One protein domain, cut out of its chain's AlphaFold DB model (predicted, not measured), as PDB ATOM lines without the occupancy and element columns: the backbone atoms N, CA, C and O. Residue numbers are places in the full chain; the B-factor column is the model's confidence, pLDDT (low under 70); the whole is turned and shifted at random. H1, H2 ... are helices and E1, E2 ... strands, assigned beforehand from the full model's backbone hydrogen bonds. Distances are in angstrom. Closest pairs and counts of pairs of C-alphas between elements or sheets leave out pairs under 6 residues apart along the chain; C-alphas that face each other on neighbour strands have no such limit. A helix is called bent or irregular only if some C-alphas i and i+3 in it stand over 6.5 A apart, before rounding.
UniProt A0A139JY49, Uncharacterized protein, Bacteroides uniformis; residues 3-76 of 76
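Overview. This is residues 3 to 76 of the 76 residues of an uncharacterized protein of Bacteroides uniformis (UniProt A0A139JY49). A two-stranded parallel ribbon, E1 beside E2, is bent sharply like an L, with the short helix H1 packed inside the bend, mainly on E2; across from this ribbon a helical hairpin of H2 and H3 forms a second part. The long link of residues 36 to 47 joins the two parts, and the far end of H3 sticks out with residues 71 to 76. The printed part has 74 residues with three named helices and two named strands, in the order E1, H1, E2, H2, H3 along the chain. The sheet has the order E1, E2, and its strands are parallel; the class is mixed, helices and strands. The whole is compact, with a radius of gyration of the C-alphas of 12.9 A, and the C-alphas span 35 by 27 by 21 A along their three main axes.

Arrangement. E1, residues 8 to 15, and E2, residues 28 to 35, are parallel neighbours, with 12 degrees between their N-to-C directions. C-alphas 8 and 28 face each other at 4.6 A, and C-alphas 15 and 35 face each other at 4.8 A. Across the pair, N 9 and O 28 are 2.9 A apart and N 32 and O 11 are 3.1 A apart, both within hydrogen-bond range. E1 bends by 99 degrees at residue 12, and E2 bends by 91 degrees at residue 32. Together with H1, residues 16 to 24, the two strands form a strand-helix-strand unit, two parallel neighbour strands with a helix between them in the chain, and its crossover is right-handed. H1 has 16 pairs of C-alphas within 10 A of E2 and 3 of E1, made by its residues 16 to 23. The closest C-alphas of H1 and E2 are those of Thr 16 and Val 35, 6.0 A apart. H2, residues 48 to 53, and H3, residues 59 to 74, are a helical hairpin: they touch, and they run opposite ways at a shallow tilt of 24 degrees. Their closest C-alphas are those of Cys 53 and Met 62, 5.8 A apart, and H3 touches H2 with residues 62 to 69 alone. H1 touches no helix: it is apart from H2, and only just apart from H3, with the closest C-alphas 8.0 A apart. E1 is apart from H2 and from H3, and E2 is apart from H3. In H1 and H2 every O i to N i+4 pair is within hydrogen-bond range, and in H3 10 of 12 are.

Along the chain. E1 begins at Thr 8, with its C-alpha at (-83.784, -78.633, -35.826), and measures 16.4 A from first to last C-alpha. E2 measures 18.0 A, from Glu 28 to Val 35, whose C-alpha is at (-71.344, -64.431, -40.591). H1, from Thr 16 to Glu 24, measures 12.2 A. H2, from Pro 48 to Cys 53, measures 8.9 A. H3, the longest helix, measures 22.1 A from Val 59 to Arg 74, where it ends with its C-alpha at (-64.105, -86.374, -54.802). H3 is irregular, but only just: C-alphas 61 and 64 are 6.53 A apart.

Size, cuts and confidence. The two C-alphas farthest apart are those of Gly 26 and Lys 76, at 36.1 A. The printed part runs from residue 3 to residue 76, the chain's last residue, and has no cut. The links E1 to H1, H1 to E2 and H2 to H3 are tight. The link E2 to H2, with 12 residues, is long, and its C-alphas lie 9 to 18 A from the mean of all C-alphas. Residues 71 to 76, of which 71 to 74 belong to H3, stand free. The mean pLDDT of the printed part is 95.3, and one residue, Lys 76, is under 70.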
ATOM      1  N   LEU A   3     -84.341 -80.383 -47.599       96.38
ATOM      2  CA  LEU A   3     -84.744 -81.571 -48.373       96.38
ATOM      3  C   LEU A   3     -84.616 -82.903 -47.610       96.38
ATOM      4  O   LEU A   3     -85.195 -83.906 -48.007       96.38
ATOM      5  N   GLY A   4     -83.841 -82.928 -46.523       95.44
ATOM      6  CA  GLY A   4     -83.688 -84.106 -45.671       95.44
ATOM      7  C   GLY A   4     -84.757 -84.227 -44.581       95.44
ATOM      8  O   GLY A   4     -84.688 -85.172 -43.803       95.44
ATOM      9  N   GLY A   5     -85.696 -83.278 -44.473       95.69
ATOM     10  CA  GLY A   5     -86.763 -83.300 -43.465       95.69
ATOM     11  C   GLY A   5     -86.287 -83.018 -42.036       95.69
ATOM     12  O   GLY A   5     -86.884 -83.502 -41.074       95.69
ATOM     13  N   PHE A   6     -85.191 -82.271 -41.884       96.25
ATOM     14  CA  PHE A   6     -84.667 -81.892 -40.572       96.25
ATOM     15  C   PHE A   6     -85.625 -80.910 -39.894       96.25
ATOM     16  O   PHE A   6     -86.146 -80.009 -40.541       96.25
ATOM     17  N   LYS A   7     -85.838 -81.080 -38.585       95.62
ATOM     18  CA  LYS A   7     -86.684 -80.183 -37.779       95.62
ATOM     19  C   LYS A   7     -85.878 -79.122 -37.044       95.62
ATOM     20  O   LYS A   7     -86.335 -77.994 -36.911       95.62
ATOM     21  N   THR A   8     -84.688 -79.496 -36.580       97.81
ATOM     22  CA  THR A   8     -83.784 -78.633 -35.826       97.81
ATOM     23  C   THR A   8     -82.358 -78.767 -36.359       97.81
ATOM     24  O   THR A   8     -81.943 -79.847 -36.797       97.81
ATOM     25  N   VAL A   9     -81.608 -77.668 -36.337       97.75
ATOM     26  CA  VAL A   9     -80.197 -77.603 -36.738       97.75
ATOM     27  C   VAL A   9     -79.426 -76.770 -35.718       97.75
ATOM     28  O   VAL A   9     -79.868 -75.697 -35.315       97.75
ATOM     29  N   TYR A  10     -78.251 -77.260 -35.326       98.25
ATOM     30  CA  TYR A  10     -77.239 -76.459 -34.645       98.25
ATOM     31  C   TYR A  10     -76.015 -76.302 -35.554       98.25
ATOM     32  O   TYR A  10     -75.578 -77.282 -36.165       98.25
ATOM     33  N   ALA A  11     -75.460 -75.092 -35.631       98.06
ATOM     34  CA  ALA A  11     -74.236 -74.797 -36.371       98.06
ATOM     35  C   ALA A  11     -73.288 -73.904 -35.559       98.06
ATOM     36  O   ALA A  11     -73.676 -72.835 -35.103       98.06
ATOM     37  N   ASP A  12     -72.013 -74.280 -35.430       98.44
ATOM     38  CA  ASP A  12     -71.031 -73.397 -34.779       98.44
ATOM     39  C   ASP A  12     -70.864 -72.078 -35.552       98.44
ATOM     40  O   ASP A  12     -70.796 -71.005 -34.962       98.44
ATOM     41  N   ILE A  13     -70.846 -72.156 -36.883       97.75
ATOM     42  CA  ILE A  13     -70.803 -71.000 -37.779       97.75
ATOM     43  C   ILE A  13     -71.872 -71.197 -38.849       97.75
ATOM     44  O   ILE A  13     -71.905 -72.240 -39.506       97.75
ATOM     45  N   ILE A  14     -72.714 -70.189 -39.048       98.25
ATOM     46  CA  ILE A  14     -73.724 -70.153 -40.107       98.25
ATOM     47  C   ILE A  14     -73.600 -68.859 -40.907       98.25
ATOM     48  O   ILE A  14     -73.295 -67.808 -40.346       98.25
ATOM     49  N   SER A  15     -73.819 -68.919 -42.220       97.44
ATOM     50  CA  SER A  15     -73.912 -67.708 -43.028       97.44
ATOM     51  C   SER A  15     -75.325 -67.128 -43.007       97.44
ATOM     52  O   SER A  15     -76.300 -67.878 -42.958       97.44
ATOM     53  N   THR A  16     -75.454 -65.804 -43.092       97.31
ATOM     54  CA  THR A  16     -76.747 -65.109 -43.196       97.31
ATOM     55  C   THR A  16     -77.677 -65.705 -44.269       97.31
ATOM     56  O   THR A  16     -78.830 -65.988 -43.936       97.31
ATOM     57  N   PRO A  17     -77.242 -65.983 -45.522       95.12
ATOM     58  CA  PRO A  17     -78.120 -66.624 -46.509       95.12
ATOM     59  C   PRO A  17     -78.545 -68.046 -46.113       95.12
ATOM     60  O   PRO A  17     -79.695 -68.423 -46.329       95.12
ATOM     61  N   ALA A  18     -77.664 -68.839 -45.492       95.75
ATOM     62  CA  ALA A  18     -78.024 -70.179 -45.032       95.75
ATOM     63  C   ALA A  18     -79.036 -70.139 -43.877       95.75
ATOM     64  O   ALA A  18     -79.964 -70.948 -43.851       95.75
ATOM     65  N   LEU A  19     -78.882 -69.194 -42.944       97.25
ATOM     66  CA  LEU A  19     -79.834 -68.986 -41.854       97.25
ATOM     67  C   LEU A  19     -81.212 -68.593 -42.395       97.25
ATOM     68  O   LEU A  19     -82.208 -69.181 -41.979       97.25
ATOM     69  N   ALA A  20     -81.268 -67.663 -43.354       95.38
ATOM     70  CA  ALA A  20     -82.517 -67.259 -43.996       95.38
ATOM     71  C   ALA A  20     -83.241 -68.456 -44.634       95.38
ATOM     72  O   ALA A  20     -84.404 -68.694 -44.320       95.38
ATOM     73  N   LEU A  21     -82.531 -69.276 -45.419       95.00
ATOM     74  CA  LEU A  21     -83.096 -70.476 -46.050       95.00
ATOM     75  C   LEU A  21     -83.661 -71.480 -45.035       95.00
ATOM     76  O   LEU A  21     -84.711 -72.078 -45.266       95.00
ATOM     77  N   LEU A  22     -82.966 -71.702 -43.914       96.62
ATOM     78  CA  LEU A  22     -83.440 -72.621 -42.874       96.62
ATOM     79  C   LEU A  22     -84.671 -72.063 -42.146       96.62
ATOM     80  O   LEU A  22     -85.627 -72.805 -41.918       96.62
ATOM     81  N   CYS A  23     -84.671 -70.767 -41.827       95.44
ATOM     82  CA  CYS A  23     -85.800 -70.088 -41.195       95.44
ATOM     83  C   CYS A  23     -87.043 -70.073 -42.095       95.44
ATOM     84  O   CYS A  23     -88.136 -70.384 -41.621       95.44
ATOM     85  N   GLU A  24     -86.891 -69.769 -43.386       95.50
ATOM     86  CA  GLU A  24     -87.984 -69.804 -44.371       95.50
ATOM     87  C   GLU A  24     -88.578 -71.208 -44.520       95.50
ATOM     88  O   GLU A  24     -89.790 -71.368 -44.650       95.50
ATOM     89  N   ALA A  25     -87.736 -72.237 -44.419       95.75
ATOM     90  CA  ALA A  25     -88.165 -73.630 -44.404       95.75
ATOM     91  C   ALA A  25     -88.788 -74.083 -43.066       95.75
ATOM     92  O   ALA A  25     -89.181 -75.245 -42.941       95.75
ATOM     93  N   GLY A  26     -88.869 -73.206 -42.058       96.88
ATOM     94  CA  GLY A  26     -89.435 -73.517 -40.743       96.88
ATOM     95  C   GLY A  26     -88.557 -74.424 -39.878       96.88
ATOM     96  O   GLY A  26     -89.071 -75.104 -38.989       96.88
ATOM     97  N   ILE A  27     -87.247 -74.468 -40.138       97.81
ATOM     98  CA  ILE A  27     -86.293 -75.257 -39.354       97.81
ATOM     99  C   ILE A  27     -85.823 -74.437 -38.159       97.81
ATOM    100  O   ILE A  27     -85.233 -73.366 -38.311       97.81
ATOM    101  N   GLU A  28     -86.012 -74.981 -36.959       98.00
ATOM    102  CA  GLU A  28     -85.493 -74.373 -35.739       98.00
ATOM    103  C   GLU A  28     -83.961 -74.405 -35.766       98.00
ATOM    104  O   GLU A  28     -83.336 -75.466 -35.691       98.00
ATOM    105  N   THR A  29     -83.351 -73.232 -35.912       98.25
ATOM    106  CA  THR A  29     -81.911 -73.110 -36.130       98.25
ATOM    107  C   THR A  29     -81.266 -72.371 -34.969       98.25
ATOM    108  O   THR A  29     -81.640 -71.249 -34.643       98.25
ATOM    109  N   THR A  30     -80.272 -73.006 -34.355       98.38
ATOM    110  CA  THR A  30     -79.433 -72.426 -33.301       98.38
ATOM    111  C   THR A  30     -77.989 -72.368 -33.780       98.38
ATOM    112  O   THR A  30     -77.561 -73.194 -34.589       98.38
ATOM    113  N   PHE A  31     -77.227 -71.379 -33.321       98.56
ATOM    114  CA  PHE A  31     -75.850 -71.212 -33.766       98.56
ATOM    115  C   PHE A  31     -74.985 -70.466 -32.758       98.56
ATOM    116  O   PHE A  31     -75.499 -69.688 -31.954       98.56
ATOM    117  N   ALA A  32     -73.670 -70.693 -32.809       98.62
ATOM    118  CA  ALA A  32     -72.721 -69.937 -31.991       98.62
ATOM    119  C   ALA A  32     -72.319 -68.608 -32.652       98.62
ATOM    120  O   ALA A  32     -72.169 -67.602 -31.959       98.62
ATOM    121  N   GLN A  33     -72.177 -68.581 -33.980       98.44
ATOM    122  CA  GLN A  33     -71.797 -67.383 -34.727       98.44
ATOM    123  C   GLN A  33     -72.507 -67.298 -36.084       98.44
ATOM    124  O   GLN A  33     -72.455 -68.229 -36.886       98.44
ATOM    125  N   GLU A  34     -73.097 -66.137 -36.374       98.50
ATOM    126  CA  GLU A  34     -73.543 -65.765 -37.719       98.50
ATOM    127  C   GLU A  34     -72.458 -64.940 -38.430       98.50
ATOM    128  O   GLU A  34     -71.813 -64.078 -37.824       98.50
ATOM    129  N   VAL A  35     -72.247 -65.198 -39.720       98.06
ATOM    130  CA  VAL A  35     -71.344 -64.431 -40.591       98.06
ATOM    131  C   VAL A  35     -72.039 -64.041 -41.899       98.06
ATOM    132  O   VAL A  35     -72.907 -64.772 -42.360       98.06
ATOM    133  N   PRO A  36     -71.637 -62.952 -42.580       97.12
ATOM    134  CA  PRO A  36     -72.249 -62.590 -43.863       97.12
ATOM    135  C   PRO A  36     -72.073 -63.659 -44.955       97.12
ATOM    136  O   PRO A  36     -72.941 -63.831 -45.802       97.12
ATOM    137  N   HIS A  37     -70.937 -64.363 -44.946       96.56
ATOM    138  CA  HIS A  37     -70.594 -65.453 -45.862       96.56
ATOM    139  C   HIS A  37     -69.514 -66.340 -45.228       96.56
ATOM    140  O   HIS A  37     -68.733 -65.895 -44.381       96.56
ATOM    141  N   ILE A  38     -69.435 -67.590 -45.666       97.38
ATOM    142  CA  ILE A  38     -68.407 -68.553 -45.294       97.38
ATOM    143  C   ILE A  38     -67.130 -68.276 -46.089       97.38
ATOM    144  O   ILE A  38     -67.113 -68.189 -47.319       97.38
ATOM    145  N   ILE A  39     -66.020 -68.185 -45.365       96.75
ATOM    146  CA  ILE A  39     -64.682 -68.050 -45.938       96.75
ATOM    147  C   ILE A  39     -64.173 -69.439 -46.354       96.75
ATOM    148  O   ILE A  39     -64.397 -70.436 -45.665       96.75
ATOM    149  N   ASN A  40     -63.483 -69.520 -47.491       95.50
ATOM    150  CA  ASN A  40     -62.887 -70.758 -47.975       95.50
ATOM    151  C   ASN A  40     -61.815 -71.303 -47.013       95.50
ATOM    152  O   ASN A  40     -61.251 -70.597 -46.178       95.50
ATOM    153  N   ARG A  41     -61.493 -72.589 -47.163       92.06
ATOM    154  CA  ARG A  41     -60.531 -73.285 -46.294       92.06
ATOM    155  C   ARG A  41     -59.145 -72.627 -46.270       92.06
ATOM    156  O   ARG A  41     -58.501 -72.630 -45.225       92.06
ATOM    157  N   ASP A  42     -58.723 -72.045 -47.389       94.56
ATOM    158  CA  ASP A  42     -57.421 -71.385 -47.523       94.56
ATOM    159  C   ASP A  42     -57.408 -69.957 -46.950       94.56
ATOM    160  O   ASP A  42     -56.356 -69.327 -46.893       94.56
ATOM    161  N   LYS A  43     -58.562 -69.447 -46.491       94.00
ATOM    162  CA  LYS A  43     -58.749 -68.088 -45.956       94.00
ATOM    163  C   LYS A  43     -58.362 -66.974 -46.930       94.00
ATOM    164  O   LYS A  43     -57.940 -65.897 -46.520       94.00
ATOM    165  N   THR A  44     -58.516 -67.229 -48.223       94.25
ATOM    166  CA  THR A  44     -58.178 -66.301 -49.309       94.25
ATOM    167  C   THR A  44     -59.402 -65.660 -49.957       94.25
ATOM    168  O   THR A  44     -59.248 -64.722 -50.735       94.25
ATOM    169  N   GLY A  45     -60.613 -66.135 -49.658       94.69
ATOM    170  CA  GLY A  45     -61.837 -65.599 -50.248       94.69
ATOM    171  C   GLY A  45     -63.091 -66.368 -49.850       94.69
ATOM    172  O   GLY A  45     -63.105 -67.094 -48.858       94.69
ATOM    173  N   TRP A  46     -64.160 -66.203 -50.627       96.00
ATOM    174  CA  TRP A  46     -65.450 -66.845 -50.373       96.00
ATOM    175  C   TRP A  46     -65.415 -68.347 -50.626       96.00
ATOM    176  O   TRP A  46     -64.684 -68.839 -51.490       96.00
ATOM    177  N   CYS A  47     -66.218 -69.081 -49.859       96.38
ATOM    178  CA  CYS A  47     -66.415 -70.501 -50.066       96.38
ATOM    179  C   CYS A  47     -66.945 -70.747 -51.490       96.38
ATOM    180  O   CYS A  47     -68.015 -70.248 -51.837       96.38
ATOM    181  N   PRO A  48     -66.256 -71.558 -52.312       95.94
ATOM    182  CA  PRO A  48     -66.666 -71.781 -53.695       95.94
ATOM    183  C   PRO A  48     -68.028 -72.477 -53.814       95.94
ATOM    184  O   PRO A  48     -68.713 -72.295 -54.816       95.94
ATOM    185  N   LEU A  49     -68.440 -73.248 -52.802       95.75
ATOM    186  CA  LEU A  49     -69.779 -73.839 -52.764       95.75
ATOM    187  C   LEU A  49     -70.856 -72.778 -52.539       95.75
ATOM    188  O   LEU A  49     -71.896 -72.815 -53.182       95.75
ATOM    189  N   GLU A  50     -70.595 -71.822 -51.653       94.94
ATOM    190  CA  GLU A  50     -71.553 -70.762 -51.355       94.94
ATOM    191  C   GLU A  50     -71.695 -69.798 -52.531       94.94
ATOM    192  O   GLU A  50     -72.808 -69.459 -52.920       94.94
ATOM    193  N   THR A  51     -70.585 -69.452 -53.188       95.31
ATOM    194  CA  THR A  51     -70.617 -68.692 -54.443       95.31
ATOM    195  C   THR A  51     -71.411 -69.418 -55.531       95.31
ATOM    196  O   THR A  51     -72.181 -68.784 -56.241       95.31
ATOM    197  N   ALA A  52     -71.277 -70.743 -55.647       94.94
ATOM    198  CA  ALA A  52     -72.008 -71.521 -56.649       94.94
ATOM    199  C   ALA A  52     -73.534 -71.546 -56.428       94.94
ATOM    200  O   ALA A  52     -74.271 -71.813 -57.373       94.94
ATOM    201  N   CYS A  53     -74.003 -71.278 -55.208       95.25
ATOM    202  CA  CYS A  53     -75.424 -71.262 -54.861       95.25
ATOM    203  C   CYS A  53     -76.003 -69.849 -54.699       95.25
ATOM    204  O   CYS A  53     -77.189 -69.724 -54.421       95.25
ATOM    205  N   MET A  54     -75.198 -68.800 -54.878       90.75
ATOM    206  CA  MET A  54     -75.541 -67.423 -54.504       90.75
ATOM    207  C   MET A  54     -76.775 -66.850 -55.201       90.75
ATOM    208  O   MET A  54     -77.531 -66.103 -54.592       90.75
ATOM    209  N   GLU A  55     -76.953 -67.169 -56.481       91.38
ATOM    210  CA  GLU A  55     -78.059 -66.651 -57.298       91.38
ATOM    211  C   GLU A  55     -79.265 -67.601 -57.328       91.38
ATOM    212  O   GLU A  55     -80.256 -67.335 -58.008       91.38
ATOM    213  N   LEU A  56     -79.184 -68.725 -56.613       93.69
ATOM    214  CA  LEU A  56     -80.249 -69.716 -56.540       93.69
ATOM    215  C   LEU A  56     -81.154 -69.380 -55.359       93.69
ATOM    216  O   LEU A  56     -80.667 -69.049 -54.282       93.69
ATOM    217  N   ASN A  57     -82.467 -69.493 -55.549       87.69
ATOM    218  CA  ASN A  57     -83.440 -69.077 -54.531       87.69
ATOM    219  C   ASN A  57     -84.178 -70.259 -53.898       87.69
ATOM    220  O   ASN A  57     -84.843 -70.091 -52.882       87.69
ATOM    221  N   THR A  58     -84.069 -71.457 -54.476       92.00
ATOM    222  CA  THR A  58     -84.751 -72.653 -53.970       92.00
ATOM    223  C   THR A  58     -83.761 -73.756 -53.618       92.00
ATOM    224  O   THR A  58     -82.709 -73.921 -54.245       92.00
ATOM    225  N   VAL A  59     -84.100 -74.555 -52.606       93.94
ATOM    226  CA  VAL A  59     -83.254 -75.678 -52.174       93.94
ATOM    227  C   VAL A  59     -83.205 -76.789 -53.226       93.94
ATOM    228  O   VAL A  59     -82.212 -77.515 -53.312       93.94
ATOM    229  N   GLU A  60     -84.238 -76.888 -54.062       95.69
ATOM    230  CA  GLU A  60     -84.341 -77.790 -55.205       95.69
ATOM    231  C   GLU A  60     -83.348 -77.423 -56.316       95.69
ATOM    232  O   GLU A  60     -82.719 -78.317 -56.881       95.69
ATOM    233  N   GLU A  61     -83.152 -76.131 -56.599       95.94
ATOM    234  CA  GLU A  61     -82.142 -75.652 -57.556       95.94
ATOM    235  C   GLU A  61     -80.717 -75.814 -57.014       95.94
ATOM    236  O   GLU A  61     -79.797 -76.181 -57.750       95.94
ATOM    237  N   MET A  62     -80.522 -75.579 -55.713       96.50
ATOM    238  CA  MET A  62     -79.210 -75.691 -55.072       96.50
ATOM    239  C   MET A  62     -78.706 -77.135 -55.014       96.50
ATOM    240  O   MET A  62     -77.508 -77.383 -55.173       96.50
ATOM    241  N   TYR A  63     -79.594 -78.104 -54.788       96.69
ATOM    242  CA  TYR A  63     -79.215 -79.501 -54.581       96.69
ATOM    243  C   TYR A  63     -78.352 -80.111 -55.705       96.69
ATOM    244  O   TYR A  63     -77.262 -80.605 -55.391       96.69
ATOM    245  N   PRO A  64     -78.730 -80.051 -56.999       96.88
ATOM    246  CA  PRO A  64     -77.895 -80.586 -58.075       96.88
ATOM    247  C   PRO A  64     -76.549 -79.856 -58.202       96.88
ATOM    248  O   PRO A  64     -75.535 -80.482 -58.522       96.88
ATOM    249  N   VAL A  65     -76.490 -78.554 -57.905       97.00
ATOM    250  CA  VAL A  65     -75.232 -77.787 -57.904       97.00
ATOM    251  C   VAL A  65     -74.290 -78.293 -56.813       97.00
ATOM    252  O   VAL A  65     -73.118 -78.567 -57.096       97.00
ATOM    253  N   ILE A  66     -74.807 -78.507 -55.600       96.06
ATOM    254  CA  ILE A  66     -74.050 -79.080 -54.479       96.06
ATOM    255  C   ILE A  66     -73.565 -80.491 -54.831       96.06
ATOM    256  O   ILE A  66     -72.388 -80.802 -54.635       96.06
ATOM    257  N   GLN A  67     -74.423 -81.339 -55.406       96.62
ATOM    258  CA  GLN A  67     -74.035 -82.690 -55.831       96.62
ATOM    259  C   GLN A  67     -72.888 -82.655 -56.852       96.62
ATOM    260  O   GLN A  67     -71.882 -83.348 -56.683       96.62
ATOM    261  N   ASN A  68     -72.994 -81.806 -57.876       96.44
ATOM    262  CA  ASN A  68     -71.954 -81.640 -58.892       96.44
ATOM    263  C   ASN A  68     -70.649 -81.082 -58.314       96.44
ATOM    264  O   ASN A  68     -69.557 -81.448 -58.753       96.44
ATOM    265  N   PHE A  69     -70.735 -80.178 -57.341       95.50
ATOM    266  CA  PHE A  69     -69.572 -79.641 -56.646       95.50
ATOM    267  C   PHE A  69     -68.841 -80.728 -55.843       95.50
ATOM    268  O   PHE A  69     -67.636 -80.912 -56.014       95.50
ATOM    269  N   ILE A  70     -69.568 -81.510 -55.039       94.31
ATOM    270  CA  ILE A  70     -68.994 -82.607 -54.244       94.31
ATOM    271  C   ILE A  70     -68.382 -83.690 -55.136       94.31
ATOM    272  O   ILE A  70     -67.280 -84.160 -54.850       94.31
ATOM    273  N   SER A  71     -69.044 -84.057 -56.236       96.00
ATOM    274  CA  SER A  71     -68.505 -85.022 -57.203       96.00
ATOM    275  C   SER A  71     -67.164 -84.569 -57.785       96.00
ATOM    276  O   SER A  71     -66.233 -85.367 -57.863       96.00
ATOM    277  N   ARG A  72     -67.022 -83.277 -58.117       94.38
ATOM    278  CA  ARG A  72     -65.757 -82.702 -58.612       94.38
ATOM    279  C   ARG A  72     -64.647 -82.718 -57.564       94.38
ATOM    280  O   ARG A  72     -63.502 -82.974 -57.916       94.38
ATOM    281  N   ILE A  73     -64.973 -82.471 -56.295       92.25
ATOM    282  CA  ILE A  73     -63.991 -82.539 -55.202       92.25
ATOM    283  C   ILE A  73     -63.524 -83.975 -54.964       92.25
ATOM    284  O   ILE A  73     -62.347 -84.184 -54.708       92.25
ATOM    285  N   ARG A  74     -64.429 -84.957 -55.040       91.25
ATOM    286  CA  ARG A  74     -64.105 -86.374 -54.802       91.25
ATOM    287  C   ARG A  74     -63.318 -87.030 -55.932       91.25
ATOM    288  O   ARG A  74     -62.660 -88.033 -55.695       91.25
ATOM    289  N   ALA A  75     -63.430 -86.508 -57.150       86.56
ATOM    290  CA  ALA A  75     -62.690 -86.998 -58.310       86.56
ATOM    291  C   ALA A  75     -61.219 -86.532 -58.340       86.56
ATOM    292  O   ALA A  75     -60.502 -86.865 -59.281       86.56
ATOM    293  N   LYS A  76     -60.796 -85.738 -57.351       62.25
ATOM    294  CA  LYS A  76     -59.460 -85.160 -57.221       62.25
ATOM    295  C   LYS A  76     -58.726 -85.789 -56.043       62.25
ATOM    296  O   LYS A  76     -57.500 -85.977 -56.182       62.25
TER     297      LYS A  76